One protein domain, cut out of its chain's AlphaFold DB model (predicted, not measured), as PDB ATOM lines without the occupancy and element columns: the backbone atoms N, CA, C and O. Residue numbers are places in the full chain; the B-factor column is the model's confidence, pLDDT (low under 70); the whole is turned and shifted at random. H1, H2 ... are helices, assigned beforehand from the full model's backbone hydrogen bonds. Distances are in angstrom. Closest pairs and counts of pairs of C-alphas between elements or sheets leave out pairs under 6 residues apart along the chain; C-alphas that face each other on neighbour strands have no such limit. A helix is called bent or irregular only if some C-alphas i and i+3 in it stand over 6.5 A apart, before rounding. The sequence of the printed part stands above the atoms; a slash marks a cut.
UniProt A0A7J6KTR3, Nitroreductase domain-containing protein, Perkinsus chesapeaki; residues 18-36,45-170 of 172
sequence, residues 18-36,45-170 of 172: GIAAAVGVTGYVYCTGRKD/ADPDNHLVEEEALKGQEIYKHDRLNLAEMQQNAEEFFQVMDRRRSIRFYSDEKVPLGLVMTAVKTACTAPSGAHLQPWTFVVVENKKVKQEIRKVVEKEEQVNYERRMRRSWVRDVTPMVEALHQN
ATOM      1  N   GLY A  18      92.237  92.201 119.436       44.31
ATOM      2  CA  GLY A  18      91.833  90.842 119.815       44.31
ATOM      3  C   GLY A  18      90.649  90.776 120.790       44.31
ATOM      4  O   GLY A  18      89.847  89.854 120.693       44.31
ATOM      5  N   ILE A  19      90.493  91.760 121.684       48.56
ATOM      6  CA  ILE A  19      89.338  91.830 122.598       48.56
ATOM      7  C   ILE A  19      88.094  92.239 121.808       48.56
ATOM      8  O   ILE A  19      87.062  91.594 121.921       48.56
ATOM      9  N   ALA A  20      88.216  93.253 120.947       49.78
ATOM     10  CA  ALA A  20      87.132  93.753 120.102       49.78
ATOM     11  C   ALA A  20      86.504  92.659 119.216       49.78
ATOM     12  O   ALA A  20      85.281  92.574 119.132       49.78
ATOM     13  N   ALA A  21      87.329  91.794 118.611       52.34
ATOM     14  CA  ALA A  21      86.860  90.685 117.780       52.34
ATOM     15  C   ALA A  21      86.176  89.568 118.591       52.34
ATOM     16  O   ALA A  21      85.166  89.033 118.147       52.34
ATOM     17  N   ALA A  22      86.686  89.240 119.784       54.03
ATOM     18  CA  ALA A  22      86.091  88.212 120.644       54.03
ATOM     19  C   ALA A  22      84.751  88.649 121.261       54.03
ATOM     20  O   ALA A  22      83.879  87.820 121.494       54.03
ATOM     21  N   VAL A  23      84.576  89.951 121.504       49.53
ATOM     22  CA  VAL A  23      83.395  90.505 122.192       49.53
ATOM     23  C   VAL A  23      82.416  91.223 121.255       49.53
ATOM     24  O   VAL A  23      81.433  91.805 121.706       49.53
ATOM     25  N   GLY A  24      82.679  91.216 119.942       45.12
ATOM     26  CA  GLY A  24      81.840  91.873 118.933       45.12
ATOM     27  C   GLY A  24      81.737  93.397 119.084       45.12
ATOM     28  O   GLY A  24      80.854  94.019 118.495       45.12
ATOM     29  N   VAL A  25      82.613  94.022 119.879       44.09
ATOM     30  CA  VAL A  25      82.616  95.471 120.109       44.09
ATOM     31  C   VAL A  25      83.580  96.128 119.131       44.09
ATOM     32  O   VAL A  25      84.795  96.069 119.304       44.09
ATOM     33  N   THR A  26      83.054  96.847 118.141       45.19
ATOM     34  CA  THR A  26      83.843  97.845 117.409       45.19
ATOM     35  C   THR A  26      84.043  99.062 118.316       45.19
ATOM     36  O   THR A  26      83.178  99.928 118.428       45.19
ATOM     37  N   GLY A  27      85.168  99.122 119.028       38.62
ATOM     38  CA  GLY A  27      85.523 100.293 119.825       38.62
ATOM     39  C   GLY A  27      86.059 101.418 118.940       38.62
ATOM     40  O   GLY A  27      87.208 101.359 118.512       38.62
ATOM     41  N   TYR A  28      85.271 102.471 118.710       35.91
ATOM     42  CA  TYR A  28      85.822 103.771 118.320       35.91
ATOM     43  C   TYR A  28      86.485 104.389 119.553       35.91
ATOM     44  O   TYR A  28      85.809 104.903 120.444       35.91
ATOM     45  N   VAL A  29      87.813 104.340 119.630       33.06
ATOM     46  CA  VAL A  29      88.553 105.097 120.644       33.06
ATOM     47  C   VAL A  29      88.671 106.538 120.151       33.06
ATOM     48  O   VAL A  29      89.557 106.869 119.366       33.06
ATOM     49  N   TYR A  30      87.771 107.413 120.603       27.50
ATOM     50  CA  TYR A  30      87.975 108.855 120.489       27.50
ATOM     51  C   TYR A  30      89.031 109.279 121.513       27.50
ATOM     52  O   TYR A  30      88.765 109.367 122.710       27.50
ATOM     53  N   CYS A  31      90.244 109.571 121.048       27.16
ATOM     54  CA  CYS A  31      91.234 110.283 121.849       27.16
ATOM     55  C   CYS A  31      90.806 111.752 122.003       27.16
ATOM     56  O   CYS A  31      91.236 112.614 121.237       27.16
ATOM     57  N   THR A  32      89.966 112.079 122.986       38.03
ATOM     58  CA  THR A  32      89.745 113.483 123.363       38.03
ATOM     59  C   THR A  32      90.866 113.937 124.291       38.03
ATOM     60  O   THR A  32      90.876 113.579 125.469       38.03
ATOM     61  N   GLY A  33      91.812 114.737 123.787       28.38
ATOM     62  CA  GLY A  33      92.822 115.334 124.663       28.38
ATOM     63  C   GLY A  33      93.923 116.168 124.008       28.38
ATOM     64  O   GLY A  33      95.074 115.750 124.012       28.38
ATOM     65  N   ARG A  34      93.600 117.386 123.551       30.83
ATOM     66  CA  ARG A  34      94.164 118.644 124.095       30.83
ATOM     67  C   ARG A  34      93.477 119.854 123.451       30.83
ATOM     68  O   ARG A  34      93.633 120.117 122.265       30.83
ATOM     69  N   LYS A  35      92.740 120.602 124.280       42.16
ATOM     70  CA  LYS A  35      92.458 122.023 124.061       42.16
ATOM     71  C   LYS A  35      93.811 122.736 124.059       42.16
ATOM     72  O   LYS A  35      94.458 122.742 125.097       42.16
ATOM     73  N   ASP A  36      94.282 123.173 122.897       36.81
ATOM     74  CA  ASP A  36      94.611 124.578 122.611       36.81
ATOM     75  C   ASP A  36      95.397 124.664 121.288       36.81
ATOM     76  O   ASP A  36      96.625 124.595 121.235       36.81
ATOM     77  N   ALA A  45      82.956 119.546 106.918       40.69
ATOM     78  CA  ALA A  45      83.257 119.770 105.509       40.69
ATOM     79  C   ALA A  45      83.729 121.195 105.171       40.69
ATOM     80  O   ALA A  45      82.914 122.112 105.077       40.69
ATOM     81  N   ASP A  46      85.040 121.362 104.989       46.16
ATOM     82  CA  ASP A  46      85.556 122.487 104.215       46.16
ATOM     83  C   ASP A  46      84.865 122.434 102.836       46.16
ATOM     84  O   ASP A  46      85.070 121.450 102.115       46.16
ATOM     85  N   PRO A  47      83.989 123.400 102.493       46.38
ATOM     86  CA  PRO A  47      83.171 123.338 101.285       46.38
ATOM     87  C   PRO A  47      84.010 123.382 100.010       46.38
ATOM     88  O   PRO A  47      83.526 122.956  98.974       46.38
ATOM     89  N   ASP A  48      85.258 123.853 100.087       48.22
ATOM     90  CA  ASP A  48      86.163 123.936  98.941       48.22
ATOM     91  C   ASP A  48      87.096 122.718  98.836       48.22
ATOM     92  O   ASP A  48      87.856 122.587  97.872       48.22
ATOM     93  N   ASN A  49      87.017 121.763  99.772       48.06
ATOM     94  CA  ASN A  49      87.797 120.529  99.719       48.06
ATOM     95  C   ASN A  49      87.076 119.430  98.916       48.06
ATOM     96  O   ASN A  49      86.903 118.299  99.366       48.06
ATOM     97  N   HIS A  50      86.678 119.766  97.691       46.75
ATOM     98  CA  HIS A  50      86.005 118.864  96.750       46.75
ATOM     99  C   HIS A  50      86.921 117.780  96.139       46.75
ATOM    100  O   HIS A  50      86.484 117.038  95.265       46.75
ATOM    101  N   LEU A  51      88.182 117.661  96.579       45.56
ATOM    102  CA  LEU A  51      89.176 116.750  95.991       45.56
ATOM    103  C   LEU A  51      89.608 115.591  96.906       45.56
ATOM    104  O   LEU A  51      90.568 114.895  96.585       45.56
ATOM    105  N   VAL A  52      88.937 115.360  98.041       49.97
ATOM    106  CA  VAL A  52      89.337 114.285  98.978       49.97
ATOM    107  C   VAL A  52      88.363 113.103  99.015       49.97
ATOM    108  O   VAL A  52      88.635 112.127  99.704       49.97
ATOM    109  N   GLU A  53      87.277 113.099  98.242       52.78
ATOM    110  CA  GLU A  53      86.285 112.018  98.368       52.78
ATOM    111  C   GLU A  53      86.454 110.866  97.362       52.78
ATOM    112  O   GLU A  53      86.346 109.714  97.770       52.78
ATOM    113  N   GLU A  54      86.810 111.103  96.092       49.69
ATOM    114  CA  GLU A  54      86.898 110.004  95.106       49.69
ATOM    115  C   GLU A  54      88.292 109.363  94.983       49.69
ATOM    116  O   GLU A  54      88.409 108.134  95.013       49.69
ATOM    117  N   GLU A  55      89.377 110.143  94.896       54.38
ATOM    118  CA  GLU A  55      90.735 109.577  94.816       54.38
ATOM    119  C   GLU A  55      91.161 108.850  96.103       54.38
ATOM    120  O   GLU A  55      91.864 107.841  96.030       54.38
ATOM    121  N   ALA A  56      90.740 109.333  97.279       57.69
ATOM    122  CA  ALA A  56      91.150 108.772  98.572       57.69
ATOM    123  C   ALA A  56      90.514 107.402  98.870       57.69
ATOM    124  O   ALA A  56      91.076 106.604  99.622       57.69
ATOM    125  N   LEU A  57      89.358 107.118  98.262       57.56
ATOM    126  CA  LEU A  57      88.655 105.838  98.370       57.56
ATOM    127  C   LEU A  57      89.090 104.834  97.292       57.56
ATOM    128  O   LEU A  57      88.704 103.663  97.336       57.56
ATOM    129  N   LYS A  58      89.911 105.255  96.323       59.22
ATOM    130  CA  LYS A  58      90.343 104.414  95.206       59.22
ATOM    131  C   LYS A  58      91.206 103.254  95.716       59.22
ATOM    132  O   LYS A  58      92.340 103.440  96.147       59.22
ATOM    133  N   GLY A  59      90.655 102.040  95.660       74.81
ATOM    134  CA  GLY A  59      91.306 100.819  96.152       74.81
ATOM    135  C   GLY A  59      91.002 100.464  97.611       74.81
ATOM    136  O   GLY A  59      91.593  99.519  98.127       74.81
ATOM    137  N   GLN A  60      90.090 101.181  98.277       81.31
ATOM    138  CA  GLN A  60      89.578 100.786  99.590       81.31
ATOM    139  C   GLN A  60      88.332  99.907  99.445       81.31
ATOM    140  O   GLN A  60      87.422 100.214  98.675       81.31
ATOM    141  N   GLU A  61      88.275  98.817 100.207       85.50
ATOM    142  CA  GLU A  61      87.080  97.978 100.314       85.50
ATOM    143  C   GLU A  61      86.216  98.422 101.499       85.50
ATOM    144  O   GLU A  61      86.721  98.749 102.576       85.50
ATOM    145  N   ILE A  62      84.890  98.403 101.320       86.19
ATOM    146  CA  ILE A  62      83.952  98.691 102.410       86.19
ATOM    147  C   ILE A  62      83.970  97.518 103.387       86.19
ATOM    148  O   ILE A  62      83.530  96.414 103.060       86.19
ATOM    149  N   TYR A  63      84.427  97.778 104.610       84.56
ATOM    150  CA  TYR A  63      84.368  96.804 105.691       84.56
ATOM    151  C   TYR A  63      82.910  96.502 106.057       84.56
ATOM    152  O   TYR A  63      82.167  97.383 106.494       84.56
ATOM    153  N   LYS A  64      82.498  95.245 105.882       85.44
ATOM    154  CA  LYS A  64      81.181  94.744 106.287       85.44
ATOM    155  C   LYS A  64      81.324  93.968 107.586       85.44
ATOM    156  O   LYS A  64      82.125  93.042 107.664       85.44
ATOM    157  N   HIS A  65      80.539  94.346 108.587       83.00
ATOM    158  CA  HIS A  65      80.522  93.690 109.888       83.00
ATOM    159  C   HIS A  65      79.090  93.471 110.358       83.00
ATOM    160  O   HIS A  65      78.299  94.417 110.414       83.00
ATOM    161  N   ASP A  66      78.797  92.242 110.770       86.94
ATOM    162  CA  ASP A  66      77.515  91.868 111.353       86.94
ATOM    163  C   ASP A  66      77.458  92.336 112.805       86.94
ATOM    164  O   ASP A  66      78.137  91.819 113.693       86.94
ATOM    165  N   ARG A  67      76.675  93.386 113.059       86.25
ATOM    166  CA  ARG A  67      76.544  93.945 114.404       86.25
ATOM    167  C   ARG A  67      75.622  93.072 115.253       86.25
ATOM    168  O   ARG A  67      74.424  93.011 114.993       86.25
ATOM    169  N   LEU A  68      76.188  92.470 116.296       90.31
ATOM    170  CA  LEU A  68      75.450  91.730 117.320       90.31
ATOM    171  C   LEU A  68      74.591  92.662 118.184       90.31
ATOM    172  O   LEU A  68      74.861  93.865 118.294       90.31
ATOM    173  N   ASN A  69      73.562  92.103 118.823       94.00
ATOM    174  CA  ASN A  69      72.784  92.849 119.807       94.00
ATOM    175  C   ASN A  69      73.531  92.948 121.151       94.00
ATOM    176  O   ASN A  69      74.468  92.199 121.423       94.00
ATOM    177  N   LEU A  70      73.115  93.878 122.015       93.31
ATOM    178  CA  LEU A  70      73.831  94.155 123.266       93.31
ATOM    179  C   LEU A  70      73.913  92.939 124.204       93.31
ATOM    180  O   LEU A  70      74.936  92.756 124.858       93.31
ATOM    181  N   ALA A  71      72.861  92.118 124.274       95.56
ATOM    182  CA  ALA A  71      72.855  90.936 125.132       95.56
ATOM    183  C   ALA A  71      73.857  89.882 124.635       95.56
ATOM    184  O   ALA A  71      74.620  89.352 125.438       95.56
ATOM    185  N   GLU A  72      73.924  89.650 123.320       94.31
ATOM    186  CA  GLU A  72      74.912  88.753 122.699       94.31
ATOM    187  C   GLU A  72      76.345  89.258 122.902       94.31
ATOM    188  O   GLU A  72      77.230  88.493 123.276       94.31
ATOM    189  N   MET A  73      76.580  90.560 122.713       91.75
ATOM    190  CA  MET A  73      77.891  91.172 122.956       91.75
ATOM    191  C   MET A  73      78.329  90.995 124.414       91.75
ATOM    192  O   MET A  73      79.479  90.644 124.682       91.75
ATOM    193  N   GLN A  74      77.410  91.215 125.360       94.25
ATOM    194  CA  GLN A  74      77.678  91.066 126.787       94.25
ATOM    195  C   GLN A  74      77.975  89.609 127.157       94.25
ATOM    196  O   GLN A  74      78.903  89.355 127.924       94.25
ATOM    197  N   GLN A  75      77.219  88.662 126.598       96.38
ATOM    198  CA  GLN A  75      77.450  87.237 126.809       96.38
ATOM    199  C   GLN A  75      78.833  86.817 126.291       96.38
ATOM    200  O   GLN A  75      79.615  86.245 127.048       96.38
ATOM    201  N   ASN A  76      79.176  87.171 125.048       94.75
ATOM    202  CA  ASN A  76      80.475  86.841 124.457       94.75
ATOM    203  C   ASN A  76      81.641  87.441 125.257       94.75
ATOM    204  O   ASN A  76      82.678  86.800 125.434       94.75
ATOM    205  N   ALA A  77      81.472  88.665 125.766       93.38
ATOM    206  CA  ALA A  77      82.465  89.313 126.615       93.38
ATOM    207  C   ALA A  77      82.716  88.550 127.917       93.38
ATOM    208  O   ALA A  77      83.871  88.332 128.285       93.38
ATOM    209  N   GLU A  78      81.648  88.129 128.589       96.50
ATOM    210  CA  GLU A  78      81.730  87.387 129.844       96.50
ATOM    211  C   GLU A  78      82.346  85.997 129.635       96.50
ATOM    212  O   GLU A  78      83.266  85.608 130.353       96.50
ATOM    213  N   GLU A  79      81.921  85.267 128.602       97.44
ATOM    214  CA  GLU A  79      82.481  83.953 128.271       97.44
ATOM    215  C   GLU A  79      83.977  84.040 127.947       97.44
ATOM    216  O   GLU A  79      84.788  83.261 128.463       97.44
ATOM    217  N   PHE A  80      84.375  85.028 127.142       95.94
ATOM    218  CA  PHE A  80      85.780  85.243 126.817       95.94
ATOM    219  C   PHE A  80      86.598  85.629 128.053       95.94
ATOM    220  O   PHE A  80      87.696  85.101 128.254       95.94
ATOM    221  N   PHE A  81      86.065  86.504 128.913       96.31
ATOM    222  CA  PHE A  81      86.699  86.857 130.180       96.31
ATOM    223  C   PHE A  81      86.941  85.615 131.041       96.31
ATOM    224  O   PHE A  81      88.070  85.392 131.478       96.31
ATOM    225  N   GLN A  82      85.936  84.755 131.207       97.56
ATOM    226  CA  GLN A  82      86.054  83.527 131.998       97.56
ATOM    227  C   GLN A  82      87.107  82.560 131.443       97.56
ATOM    228  O   GLN A  82      87.823  81.915 132.213       97.56
ATOM    229  N   VAL A  83      87.238  82.450 130.117       96.44
ATOM    230  CA  VAL A  83      88.305  81.654 129.490       96.44
ATOM    231  C   VAL A  83      89.680  82.252 129.793       96.44
ATOM    232  O   VAL A  83      90.608  81.526 130.161       96.44
ATOM    233  N   MET A  84      89.820  83.572 129.666       96.19
ATOM    234  CA  MET A  84      91.098  84.261 129.839       96.19
ATOM    235  C   MET A  84      91.547  84.345 131.301       96.19
ATOM    236  O   MET A  84      92.746  84.232 131.563       96.19
ATOM    237  N   ASP A  85      90.620  84.482 132.248       97.12
ATOM    238  CA  ASP A  85      90.902  84.546 133.688       97.12
ATOM    239  C   ASP A  85      91.467  83.219 134.228       97.12
ATOM    240  O   ASP A  85      92.359  83.185 135.077       97.12
ATOM    241  N   ARG A  86      91.057  82.092 133.631       96.44
ATOM    242  CA  ARG A  86      91.609  80.763 133.949       96.44
ATOM    243  C   ARG A  86      93.072  80.594 133.527       96.44
ATOM    244  O   ARG A  86      93.745  79.674 134.002       96.44
ATOM    245  N   ARG A  87      93.599  81.437 132.634       97.12
ATOM    246  CA  ARG A  87      94.962  81.297 132.104       97.12
ATOM    247  C   ARG A  87      96.000  81.656 133.166       97.12
ATOM    248  O   ARG A  87      96.106  82.795 133.613       97.12
ATOM    249  N   ARG A  88      96.892  80.714 133.470       95.38
ATOM    250  CA  ARG A  88      98.059  80.933 134.340       95.38
ATOM    251  C   ARG A  88      99.359  80.701 133.580       95.38
ATOM    252  O   ARG A  88      99.414  79.904 132.648       95.38
ATOM    253  N   SER A  89     100.422  81.396 133.982       92.19
ATOM    254  CA  SER A  89     101.770  81.087 133.496       92.19
ATOM    255  C   SER A  89     102.273  79.828 134.202       92.19
ATOM    256  O   SER A  89     102.609  79.874 135.386       92.19
ATOM    257  N   ILE A  90     102.291  78.710 133.481       92.19
ATOM    258  CA  ILE A  90     102.774  77.413 133.963       92.19
ATOM    259  C   ILE A  90     104.265  77.277 133.641       92.19
ATOM    260  O   ILE A  90     104.704  77.714 132.584       92.19
ATOM    261  N   ARG A  91     105.047  76.700 134.561       89.88
ATOM    262  CA  ARG A  91     106.503  76.493 134.410       89.88
ATOM    263  C   ARG A  91     106.918  75.019 134.395       89.88
ATOM    264  O   ARG A  91     108.087  74.720 134.189       89.88
ATOM    265  N   PHE A  92     105.957  74.114 134.572       90.00
ATOM    266  CA  PHE A  92     106.149  72.668 134.520       90.00
ATOM    267  C   PHE A  92     105.275  72.099 133.405       90.00
ATOM    268  O   PHE A  92     104.059  72.273 133.424       90.00
ATOM    269  N   TYR A  93     105.896  71.437 132.434       92.94
ATOM    270  CA  TYR A  93     105.223  70.934 131.239       92.94
ATOM    271  C   TYR A  93     105.308  69.407 131.179       92.94
ATOM    272  O   TYR A  93     106.290  68.824 131.633       92.94
ATOM    273  N   SER A  94     104.276  68.775 130.617       95.25
ATOM    274  CA  SER A  94     104.301  67.353 130.261       95.25
ATOM    275  C   SER A  94     105.218  67.117 129.055       95.25
ATOM    276  O   SER A  94     105.369  68.000 128.209       95.25
ATOM    277  N   ASP A  95     105.780  65.911 128.947       93.00
ATOM    278  CA  ASP A  95     106.506  65.447 127.755       93.00
ATOM    279  C   ASP A  95     105.565  64.969 126.629       93.00
ATOM    280  O   ASP A  95     106.022  64.575 125.551       93.00
ATOM    281  N   GLU A  96     104.249  64.994 126.862       94.81
ATOM    282  CA  GLU A  96     103.236  64.654 125.866       94.81
ATOM    283  C   GLU A  96     103.330  65.560 124.629       94.81
ATOM    284  O   GLU A  96     103.457  66.786 124.715       94.81
ATOM    285  N   LYS A  97     103.265  64.946 123.443       92.94
ATOM    286  CA  LYS A  97     103.327  65.682 122.181       92.94
ATOM    287  C   LYS A  97     102.014  66.406 121.904       92.94
ATOM    288  O   LYS A  97     100.952  65.796 121.869       92.94
ATOM    289  N   VAL A  98     102.117  67.688 121.565       94.75
ATOM    290  CA  VAL A  98     100.995  68.480 121.051       94.75
ATOM    291  C   VAL A  98     100.929  68.342 119.523       94.75
ATOM    292  O   VAL A  98     101.960  68.507 118.864       94.75
ATOM    293  N   PRO A  99      99.751  68.075 118.926       96.38
ATOM    294  CA  PRO A  99      99.592  68.047 117.477       96.38
ATOM    295  C   PRO A  99     100.050  69.352 116.816       96.38
ATOM    296  O   PRO A  99      99.577  70.437 117.162       96.38
ATOM    297  N   LEU A 100     100.927  69.249 115.812       94.62
ATOM    298  CA  LEU A 100     101.506  70.417 115.139       94.62
ATOM    299  C   LEU A 100     100.434  71.336 114.534       94.62
ATOM    300  O   LEU A 100     100.579  72.554 114.581       94.62
ATOM    301  N   GLY A 101      99.332  70.775 114.024       97.19
ATOM    302  CA  GLY A 101      98.217  71.556 113.484       97.19
ATOM    303  C   GLY A 101      97.646  72.568 114.484       97.19
ATOM    304  O   GLY A 101      97.360  73.698 114.101       97.19
ATOM    305  N   LEU A 102      97.565  72.211 115.772       97.19
ATOM    306  CA  LEU A 102      97.091  73.120 116.821       97.19
ATOM    307  C   LEU A 102      98.082  74.263 117.065       97.19
ATOM    308  O   LEU A 102      97.676  75.419 117.174       97.19
ATOM    309  N   VAL A 103      99.382  73.954 117.082       96.44
ATOM    310  CA  VAL A 103     100.448  74.961 117.204       96.44
ATOM    311  C   VAL A 103     100.403  75.929 116.020       96.44
ATOM    312  O   VAL A 103     100.461  77.142 116.210       96.44
ATOM    313  N   MET A 104     100.227  75.413 114.801       97.62
ATOM    314  CA  MET A 104     100.129  76.240 113.597       97.62
ATOM    315  C   MET A 104      98.891  77.137 113.603       97.62
ATOM    316  O   MET A 104      98.989  78.288 113.186       97.62
ATOM    317  N   THR A 105      97.745  76.655 114.090       97.88
ATOM    318  CA  THR A 105      96.550  77.492 114.266       97.88
ATOM    319  C   THR A 105      96.817  78.628 115.248       97.88
ATOM    320  O   THR A 105      96.536  79.775 114.919       97.88
ATOM    321  N   ALA A 106      97.447  78.353 116.394       96.19
ATOM    322  CA  ALA A 106      97.804  79.395 117.357       96.19
ATOM    323  C   ALA A 106      98.756  80.450 116.759       96.19
ATOM    324  O   ALA A 106      98.559  81.647 116.965       96.19
ATOM    325  N   VAL A 107      99.752  80.026 115.971       96.12
ATOM    326  CA  VAL A 107     100.658  80.944 115.256       96.12
ATOM    327  C   VAL A 107      99.897  81.780 114.223       96.12
ATOM    328  O   VAL A 107     100.075  82.993 114.179       96.12
ATOM    329  N   LYS A 108      99.007  81.168 113.428       96.56
ATOM    330  CA  LYS A 108      98.157  81.898 112.469       96.56
ATOM    331  C   LYS A 108      97.305  82.956 113.166       96.56
ATOM    332  O   LYS A 108      97.231  84.074 112.670       96.56
ATOM    333  N   THR A 109      96.717  82.628 114.317       95.50
ATOM    334  CA  THR A 109      95.973  83.586 115.142       95.50
ATOM    335  C   THR A 109      96.869  84.726 115.626       95.50
ATOM    336  O   THR A 109      96.470  85.879 115.557       95.50
ATOM    337  N   ALA A 110      98.103  84.453 116.058       93.69
ATOM    338  CA  ALA A 110      99.033  85.514 116.455       93.69
ATOM    339  C   ALA A 110      99.383  86.460 115.288       93.69
ATOM    340  O   ALA A 110      99.492  87.670 115.486       93.69
ATOM    341  N   CYS A 111      99.491  85.932 114.065       94.75
ATOM    342  CA  CYS A 111      99.759  86.722 112.859       94.75
ATOM    343  C   CYS A 111      98.621  87.679 112.460       94.75
ATOM    344  O   CYS A 111      98.842  88.531 111.600       94.75
ATOM    345  N   THR A 112      97.428  87.580 113.060       94.19
ATOM    346  CA  THR A 112      96.334  88.539 112.821       94.19
ATOM    347  C   THR A 112      96.461  89.808 113.667       94.19
ATOM    348  O   THR A 112      95.600  90.684 113.590       94.19
ATOM    349  N   ALA A 113      97.497  89.920 114.505       93.00
ATOM    350  CA  ALA A 113      97.775  91.146 115.236       93.00
ATOM    351  C   ALA A 113      98.007  92.323 114.264       93.00
ATOM    352  O   ALA A 113      98.559  92.136 113.178       93.00
ATOM    353  N   PRO A 114      97.617  93.558 114.626       91.81
ATOM    354  CA  PRO A 114      97.959  94.731 113.831       91.81
ATOM    355  C   PRO A 114      99.474  94.978 113.861       91.81
ATOM    356  O   PRO A 114     100.137  94.759 114.875       91.81
ATOM    357  N   SER A 115     100.020  95.511 112.770       91.88
ATOM    358  CA  SER A 115     101.424  95.932 112.692       91.88
ATOM    359  C   SER A 115     101.547  97.284 112.002       91.88
ATOM    360  O   SER A 115     100.835  97.543 111.029       91.88
ATOM    361  N   GLY A 116     102.483  98.116 112.466       92.44
ATOM    362  CA  GLY A 116     102.797  99.393 111.823       92.44
ATOM    363  C   GLY A 116     103.139  99.190 110.348       92.44
ATOM    364  O   GLY A 116     103.905  98.287 110.016       92.44
ATOM    365  N   ALA A 117     102.514  99.990 109.480       92.44
ATOM    366  CA  ALA A 117     102.646  99.895 108.025       92.44
ATOM    367  C   ALA A 117     102.438  98.473 107.454       92.44
ATOM    368  O   ALA A 117     103.001  98.140 106.417       92.44
ATOM    369  N   HIS A 118     101.655  97.626 108.139       91.06
ATOM    370  CA  HIS A 118     101.405  96.233 107.750       91.06
ATOM    371  C   HIS A 118     102.684  95.380 107.564       91.06
ATOM    372  O   HIS A 118     102.688  94.395 106.837       91.06
ATOM    373  N   LEU A 119     103.783  95.728 108.242       93.19
ATOM    374  CA  LEU A 119     105.076  95.065 108.030       93.19
ATOM    375  C   LEU A 119     105.169  93.643 108.597       93.19
ATOM    376  O   LEU A 119     106.111  92.936 108.257       93.19
ATOM    377  N   GLN A 120     104.256  93.252 109.493       93.81
ATOM    378  CA  GLN A 120     104.254  91.945 110.161       93.81
ATOM    379  C   GLN A 120     105.661  91.492 110.623       93.81
ATOM    380  O   GLN A 120     106.127  90.427 110.219       93.81
ATOM    381  N   PRO A 121     106.382  92.294 111.442       95.88
ATOM    382  CA  PRO A 121     107.810  92.102 111.710       95.88
ATOM    383  C   PRO A 121     108.073  91.003 112.755       95.88
ATOM    384  O   PRO A 121     108.817  91.199 113.716       95.88
ATOM    385  N   TRP A 122     107.428  89.850 112.607       96.12
ATOM    386  CA  TRP A 122     107.531  88.714 113.512       96.12
ATOM    387  C   TRP A 122     107.927  87.445 112.763       96.12
ATOM    388  O   TRP A 122     107.395  87.122 111.705       96.12
ATOM    389  N   THR A 123     108.817  86.677 113.385       96.50
ATOM    390  CA  THR A 123     109.168  85.321 112.957       96.50
ATOM    391  C   THR A 123     108.893  84.377 114.114       96.50
ATOM    392  O   THR A 123     109.496  84.498 115.180       96.50
ATOM    393  N   PHE A 124     107.996  83.416 113.905       97.44
ATOM    394  CA  PHE A 124     107.728  82.353 114.870       97.44
ATOM    395  C   PHE A 124     108.593  81.136 114.537       97.44
ATOM    396  O   PHE A 124     108.449  80.537 113.474       97.44
ATOM    397  N   VAL A 125     109.494  80.763 115.450       97.19
ATOM    398  CA  VAL A 125     110.376  79.598 115.294       97.19
ATOM    399  C   VAL A 125     109.848  78.448 116.148       97.19
ATOM    400  O   VAL A 125     109.865  78.517 117.375       97.19
ATOM    401  N   VAL A 126     109.385  77.379 115.499       96.00
ATOM    402  CA  VAL A 126     108.884  76.172 116.175       96.00
ATOM    403  C   VAL A 126     110.000  75.131 116.246       96.00
ATOM    404  O   VAL A 126     110.537  74.717 115.221       96.00
ATOM    405  N   VAL A 127     110.344  74.683 117.458       95.81
ATOM    406  CA  VAL A 127     111.432  73.718 117.692       95.81
ATOM    407  C   VAL A 127     110.881  72.422 118.289       95.81
ATOM    408  O   VAL A 127     110.603  72.344 119.484       95.81
ATOM    409  N   GLU A 128     110.768  71.371 117.473       93.94
ATOM    410  CA  GLU A 128     110.363  70.036 117.954       93.94
ATOM    411  C   GLU A 128     111.571  69.177 118.377       93.94
ATOM    412  O   GLU A 128     111.494  68.390 119.325       93.94
ATOM    413  N   ASN A 129     112.718  69.350 117.710       95.25
ATOM    414  CA  ASN A 129     113.891  68.499 117.894       95.25
ATOM    415  C   ASN A 129     114.437  68.566 119.334       95.25
ATOM    416  O   ASN A 129     114.882  69.614 119.805       95.25
ATOM    417  N   LYS A 130     114.461  67.414 120.019       95.12
ATOM    418  CA  LYS A 130     114.899  67.303 121.419       95.12
ATOM    419  C   LYS A 130     116.344  67.762 121.638       95.12
ATOM    420  O   LYS A 130     116.598  68.427 122.636       95.12
ATOM    421  N   LYS A 131     117.266  67.453 120.717       97.19
ATOM    422  CA  LYS A 131     118.673  67.878 120.819       97.19
ATOM    423  C   LYS A 131     118.780  69.400 120.731       97.19
ATOM    424  O   LYS A 131     119.413  70.012 121.577       97.19
ATOM    425  N   VAL A 132     118.078  70.016 119.777       97.81
ATOM    426  CA  VAL A 132     118.059  71.482 119.636       97.81
ATOM    427  C   VAL A 132     117.481  72.147 120.891       97.81
ATOM    428  O   VAL A 132     118.080  73.085 121.408       97.81
ATOM    429  N   LYS A 133     116.378  71.623 121.449       96.31
ATOM    430  CA  LYS A 133     115.820  72.123 122.721       96.31
ATOM    431  C   LYS A 133     116.813  72.021 123.886       96.31
ATOM    432  O   LYS A 133     116.872  72.929 124.709       96.31
ATOM    433  N   GLN A 134     117.589  70.938 123.958       97.38
ATOM    434  CA  GLN A 134     118.620  70.761 124.987       97.38
ATOM    435  C   GLN A 134     119.757  71.776 124.847       97.38
ATOM    436  O   GLN A 134     120.186  72.333 125.855       97.38
ATOM    437  N   GLU A 135     120.218  72.058 123.629       98.38
ATOM    438  CA  GLU A 135     121.254  73.075 123.415       98.38
ATOM    439  C   GLU A 135     120.749  74.485 123.751       98.38
ATOM    440  O   GLU A 135     121.439  75.226 124.449       98.38
ATOM    441  N   ILE A 136     119.510  74.829 123.370       97.94
ATOM    442  CA  ILE A 136     118.873  76.097 123.771       97.94
ATOM    443  C   ILE A 136     118.809  76.207 125.298       97.94
ATOM    444  O   ILE A 136     119.193  77.233 125.856       97.94
ATOM    445  N   ARG A 137     118.374  75.141 125.983       97.06
ATOM    446  CA  ARG A 137     118.281  75.105 127.448       97.06
ATOM    447  C   ARG A 137     119.622  75.419 128.114       97.06
ATOM    448  O   ARG A 137     119.661  76.290 128.971       97.06
ATOM    449  N   LYS A 138     120.711  74.766 127.692       97.94
ATOM    450  CA  LYS A 138     122.054  74.996 128.257       97.94
ATOM    451  C   LYS A 138     122.497  76.454 128.123       97.94
ATOM    452  O   LYS A 138     123.069  77.011 129.057       97.94
ATOM    453  N   VAL A 139     122.250  77.066 126.962       98.19
ATOM    454  CA  VAL A 139     122.609  78.470 126.710       98.19
ATOM    455  C   VAL A 139     121.791  79.403 127.603       98.19
ATOM    456  O   VAL A 139     122.364  80.284 128.239       98.19
ATOM    457  N   VAL A 140     120.475  79.184 127.695       96.88
ATOM    458  CA  VAL A 140     119.581  80.003 128.526       96.88
ATOM    459  C   VAL A 140     119.923  79.871 130.010       96.88
ATOM    460  O   VAL A 140     120.081  80.889 130.670       96.88
ATOM    461  N   GLU A 141     120.101  78.655 130.534       95.75
ATOM    462  CA  GLU A 141     120.449  78.432 131.949       95.75
ATOM    463  C   GLU A 141     121.769  79.121 132.327       95.75
ATOM    464  O   GLU A 141     121.853  79.772 133.369       95.75
ATOM    465  N   LYS A 142     122.779  79.048 131.449       96.81
ATOM    466  CA  LYS A 142     124.059  79.734 131.650       96.81
ATOM    467  C   LYS A 142     123.903  81.258 131.680       96.81
ATOM    468  O   LYS A 142     124.477  81.906 132.552       96.81
ATOM    469  N   GLU A 143     123.160  81.842 130.738       96.88
ATOM    470  CA  GLU A 143     122.943  83.296 130.709       96.88
ATOM    471  C   GLU A 143     122.079  83.775 131.881       96.88
ATOM    472  O   GLU A 143     122.375  84.820 132.459       96.88
ATOM    473  N   GLU A 144     121.061  83.009 132.280       93.88
ATOM    474  CA  GLU A 144     120.231  83.327 133.444       93.88
ATOM    475  C   GLU A 144     121.049  83.320 134.734       93.88
ATOM    476  O   GLU A 144     120.946  84.260 135.520       93.88
ATOM    477  N   GLN A 145     121.949  82.353 134.930       92.56
ATOM    478  CA  GLN A 145     122.848  82.366 136.085       92.56
ATOM    479  C   GLN A 145     123.636  83.687 136.173       92.56
ATOM    480  O   GLN A 145     123.638  84.348 137.214       92.56
ATOM    481  N   VAL A 146     124.239  84.136 135.065       94.25
ATOM    482  CA  VAL A 146     124.964  85.419 135.026       94.25
ATOM    483  C   VAL A 146     124.021  86.605 135.252       94.25
ATOM    484  O   VAL A 146     124.398  87.582 135.911       94.25
ATOM    485  N   ASN A 147     122.797  86.543 134.724       93.19
ATOM    486  CA  ASN A 147     121.806  87.597 134.903       93.19
ATOM    487  C   ASN A 147     121.461  87.790 136.382       93.19
ATOM    488  O   ASN A 147     121.581  88.912 136.875       93.19
ATOM    489  N   TYR A 148     121.109  86.720 137.093       89.19
ATOM    490  CA  TYR A 148     120.712  86.785 138.502       89.19
ATOM    491  C   TYR A 148     121.879  87.093 139.445       89.19
ATOM    492  O   TYR A 148     121.697  87.821 140.419       89.19
ATOM    493  N   GLU A 149     123.082  86.589 139.158       90.19
ATOM    494  CA  GLU A 149     124.257  86.851 139.995       90.19
ATOM    495  C   GLU A 149     124.797  88.278 139.833       90.19
ATOM    496  O   GLU A 149     125.332  88.848 140.786       90.19
ATOM    497  N   ARG A 150     124.729  88.847 138.616       91.06
ATOM    498  CA  ARG A 150     125.516  90.047 138.275       91.06
ATOM    499  C   ARG A 150     124.768  91.148 137.531       91.06
ATOM    500  O   ARG A 150     125.059  92.317 137.779       91.06
ATOM    501  N   ARG A 151     123.882  90.828 136.577       93.50
ATOM    502  CA  ARG A 151     123.321  91.847 135.657       93.50
ATOM    503  C   ARG A 151     122.016  92.466 136.157       93.50
ATOM    504  O   ARG A 151     121.764  93.648 135.922       93.50
ATOM    505  N   MET A 152     121.171  91.683 136.819       92.38
ATOM    506  CA  MET A 152     119.864  92.125 137.287       92.38
ATOM    507  C   MET A 152     119.989  92.958 138.561       92.38
ATOM    508  O   MET A 152     120.790  92.690 139.456       92.38
ATOM    509  N   ARG A 153     119.172  94.010 138.654       93.19
ATOM    510  CA  ARG A 153     119.154  94.877 139.836       93.19
ATOM    511  C   ARG A 153     118.683  94.078 141.051       93.19
ATOM    512  O   ARG A 153     117.699  93.350 140.964       93.19
ATOM    513  N   ARG A 154     119.305  94.313 142.211       91.31
ATOM    514  CA  ARG A 154     118.943  93.663 143.489       91.31
ATOM    515  C   ARG A 154     117.452  93.769 143.834       91.31
ATOM    516  O   ARG A 154     116.894  92.831 144.388       91.31
ATOM    517  N   SER A 155     116.811  94.890 143.493       93.06
ATOM    518  CA  SER A 155     115.368  95.071 143.691       93.06
ATOM    519  C   SER A 155     114.550  94.065 142.886       93.06
ATOM    520  O   SER A 155     113.683  93.415 143.446       93.06
ATOM    521  N   TRP A 156     114.888  93.879 141.608       91.38
ATOM    522  CA  TRP A 156     114.204  92.924 140.744       91.38
ATOM    523  C   TRP A 156     114.395  91.489 141.239       91.38
ATOM    524  O   TRP A 156     113.425  90.743 141.295       91.38
ATOM    525  N   VAL A 157     115.615  91.129 141.664       90.69
ATOM    526  CA  VAL A 157     115.900  89.789 142.208       90.69
ATOM    527  C   VAL A 157     115.000  89.514 143.409       90.69
ATOM    528  O   VAL A 157     114.294  88.515 143.419       90.69
ATOM    529  N   ARG A 158     114.943  90.449 144.365       91.12
ATOM    530  CA  ARG A 158     114.078  90.342 145.546       91.12
ATOM    531  C   ARG A 158     112.598  90.186 145.184       91.12
ATOM    532  O   ARG A 158     111.903  89.431 145.851       91.12
ATOM    533  N   ASP A 159     112.121  90.888 144.160       92.88
ATOM    534  CA  ASP A 159     110.710  90.844 143.766       92.88
ATOM    535  C   ASP A 159     110.325  89.480 143.157       92.88
ATOM    536  O   ASP A 159     109.196  89.022 143.330       92.88
ATOM    537  N   VAL A 160     111.259  88.798 142.479       90.25
ATOM    538  CA  VAL A 160     111.018  87.465 141.897       90.25
ATOM    539  C   VAL A 160     111.356  86.310 142.843       90.25
ATOM    540  O   VAL A 160     110.828  85.214 142.654       90.25
ATOM    541  N   THR A 161     112.178  86.534 143.873       88.19
ATOM    542  CA  THR A 161     112.599  85.511 144.847       88.19
ATOM    543  C   THR A 161     111.436  84.693 145.423       88.19
ATOM    544  O   THR A 161     111.520  83.469 145.337       88.19
ATOM    545  N   PRO A 162     110.318  85.282 145.904       88.38
ATOM    546  CA  PRO A 162     109.219  84.498 146.473       88.38
ATOM    547  C   PRO A 162     108.620  83.497 145.479       88.38
ATOM    548  O   PRO A 162     108.201  82.406 145.851       88.38
ATOM    549  N   MET A 163     108.599  83.859 144.194       83.50
ATOM    550  CA  MET A 163     108.123  82.977 143.134       83.50
ATOM    551  C   MET A 163     109.112  81.840 142.870       83.50
ATOM    552  O   MET A 163     108.683  80.712 142.659       83.50
ATOM    553  N   VAL A 164     110.416  82.123 142.869       80.12
ATOM    554  CA  VAL A 164     111.465  81.119 142.630       80.12
ATOM    555  C   VAL A 164     111.571  80.135 143.797       80.12
ATOM    556  O   VAL A 164     111.604  78.927 143.586       80.12
ATOM    557  N   GLU A 165     111.554  80.624 145.035       77.88
ATOM    558  CA  GLU A 165     111.622  79.784 146.235       77.88
ATOM    559  C   GLU A 165     110.411  78.854 146.349       77.88
ATOM    560  O   GLU A 165     110.571  77.663 146.616       77.88
ATOM    561  N   ALA A 166     109.207  79.359 146.058       72.75
ATOM    562  CA  ALA A 166     107.994  78.545 146.030       72.75
ATOM    563  C   ALA A 166     108.033  77.436 144.960       72.75
ATOM    564  O   ALA A 166     107.400  76.395 145.139       72.75
ATOM    565  N   LEU A 167     108.777  77.622 143.860       67.62
ATOM    566  CA  LEU A 167     108.978  76.567 142.859       67.62
ATOM    567  C   LEU A 167     109.868  75.444 143.410       67.62
ATOM    568  O   LEU A 167     109.547  74.273 143.218       67.62
ATOM    569  N   HIS A 168     110.934  75.781 144.139       60.94
ATOM    570  CA  HIS A 168     111.899  74.801 144.650       60.94
ATOM    571  C   HIS A 168     111.409  74.021 145.885       60.94
ATOM    572  O   HIS A 168     111.870  72.904 146.121       60.94
ATOM    573  N   GLN A 169     110.451  74.553 146.654       55.16
ATOM    574  CA  GLN A 169     109.913  73.896 147.860       55.16
ATOM    575  C   GLN A 169     109.225  72.543 147.592       55.16
ATOM    576  O   GLN A 169     109.129  71.725 148.502       55.16
ATOM    577  N   ASN A 170     108.801  72.269 146.353       49.84
ATOM    578  CA  ASN A 170     108.143  71.013 145.970       49.84
ATOM    579  C   ASN A 170     109.071  69.998 145.270       49.84
ATOM    580  O   ASN A 170     108.582  69.022 144.699       49.84
TER     581      ASN A 170
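Overview. This is residues 18 to 36 and 45 to 170 of the 172 residues of the protein "Nitroreductase domain-containing protein" of Perkinsus chesapeaki (UniProt A0A7J6KTR3). Five helices are strung on long loops in an open, elongated arrangement: H1 and H2 cross near one part of it, H3 stands by itself with residues 111 to 129 folding back past it, and H4 and H5 make a V at one end, joined by a tight link. Residues 45 to 64 stick out at the other end, and residues 28 to 36 stick out as well. The printed part has 145 residues, with five named helices in the order H1, H2, H3, H4, H5 and no named strand; the class is all helix, though the helices hold 70 of the 145 residues, under half. The whole is extended, with a radius of gyration of the C-alphas of 24.1 A, and spans 70 by 43 by 33 A.

Arrangement. H1, residues 18 to 23, touches H2, residues 70 to 85, and H2 touches H1 with residues 73 to 80 alone. Their closest C-alphas, those of Val 23 and Ala 77, are 4.7 A apart. Their lines stand at a steep tilt of 51 degrees, and they run opposite ways. H3, residues 100 to 110, touches no helix, and H2 and H3 are apart. H4, residues 130 to 151, is apart from H3. H5, residues 154 to 168, is close to H4 but not clearly touching, with 1 pair of C-alphas within 8 A, those of Tyr 148 and Val 157, 6.8 A apart. H4 and H5 run opposite ways at a steep tilt of 45 degrees. In H1, H2, H3 and H4 every O i to N i+4 pair is within hydrogen-bond range; in H5, 9 of 11 are.

Along the chain. H1 begins at C-alpha 18, at (91.833, 90.842, 119.815). H2 is 22.2 A long from first to last C-alpha, and H3 is 15.4 A. H4, the longest helix with 22 residues, measures 29.6 A from C-alpha 130, at (114.899, 67.303, 121.419), to C-alpha 151. It is neither bent nor irregular, but only just: C-alphas 148 and 151 are 6.4 A apart. H5 measures 20.2 A and ends at C-alpha 168, at (111.899, 74.801, 144.650). It is irregular, with C-alphas 159 and 162 at 7.1 A.

Size, cuts and confidence. The two C-alphas farthest apart, those of Asp 48 and Asn 170, are 74.1 A apart. Residues 37 to 44 are not printed, and C-alphas 36 and 45 across this cut are 21.1 A apart; the link H1 to H2 runs across it. The links H2 to H3, 14 residues, and H3 to H4, 19 residues, are long. The mean pLDDT of the printed part is 81.1, and residues 18 to 36, 45 to 58 and 167 to 170 are under 70.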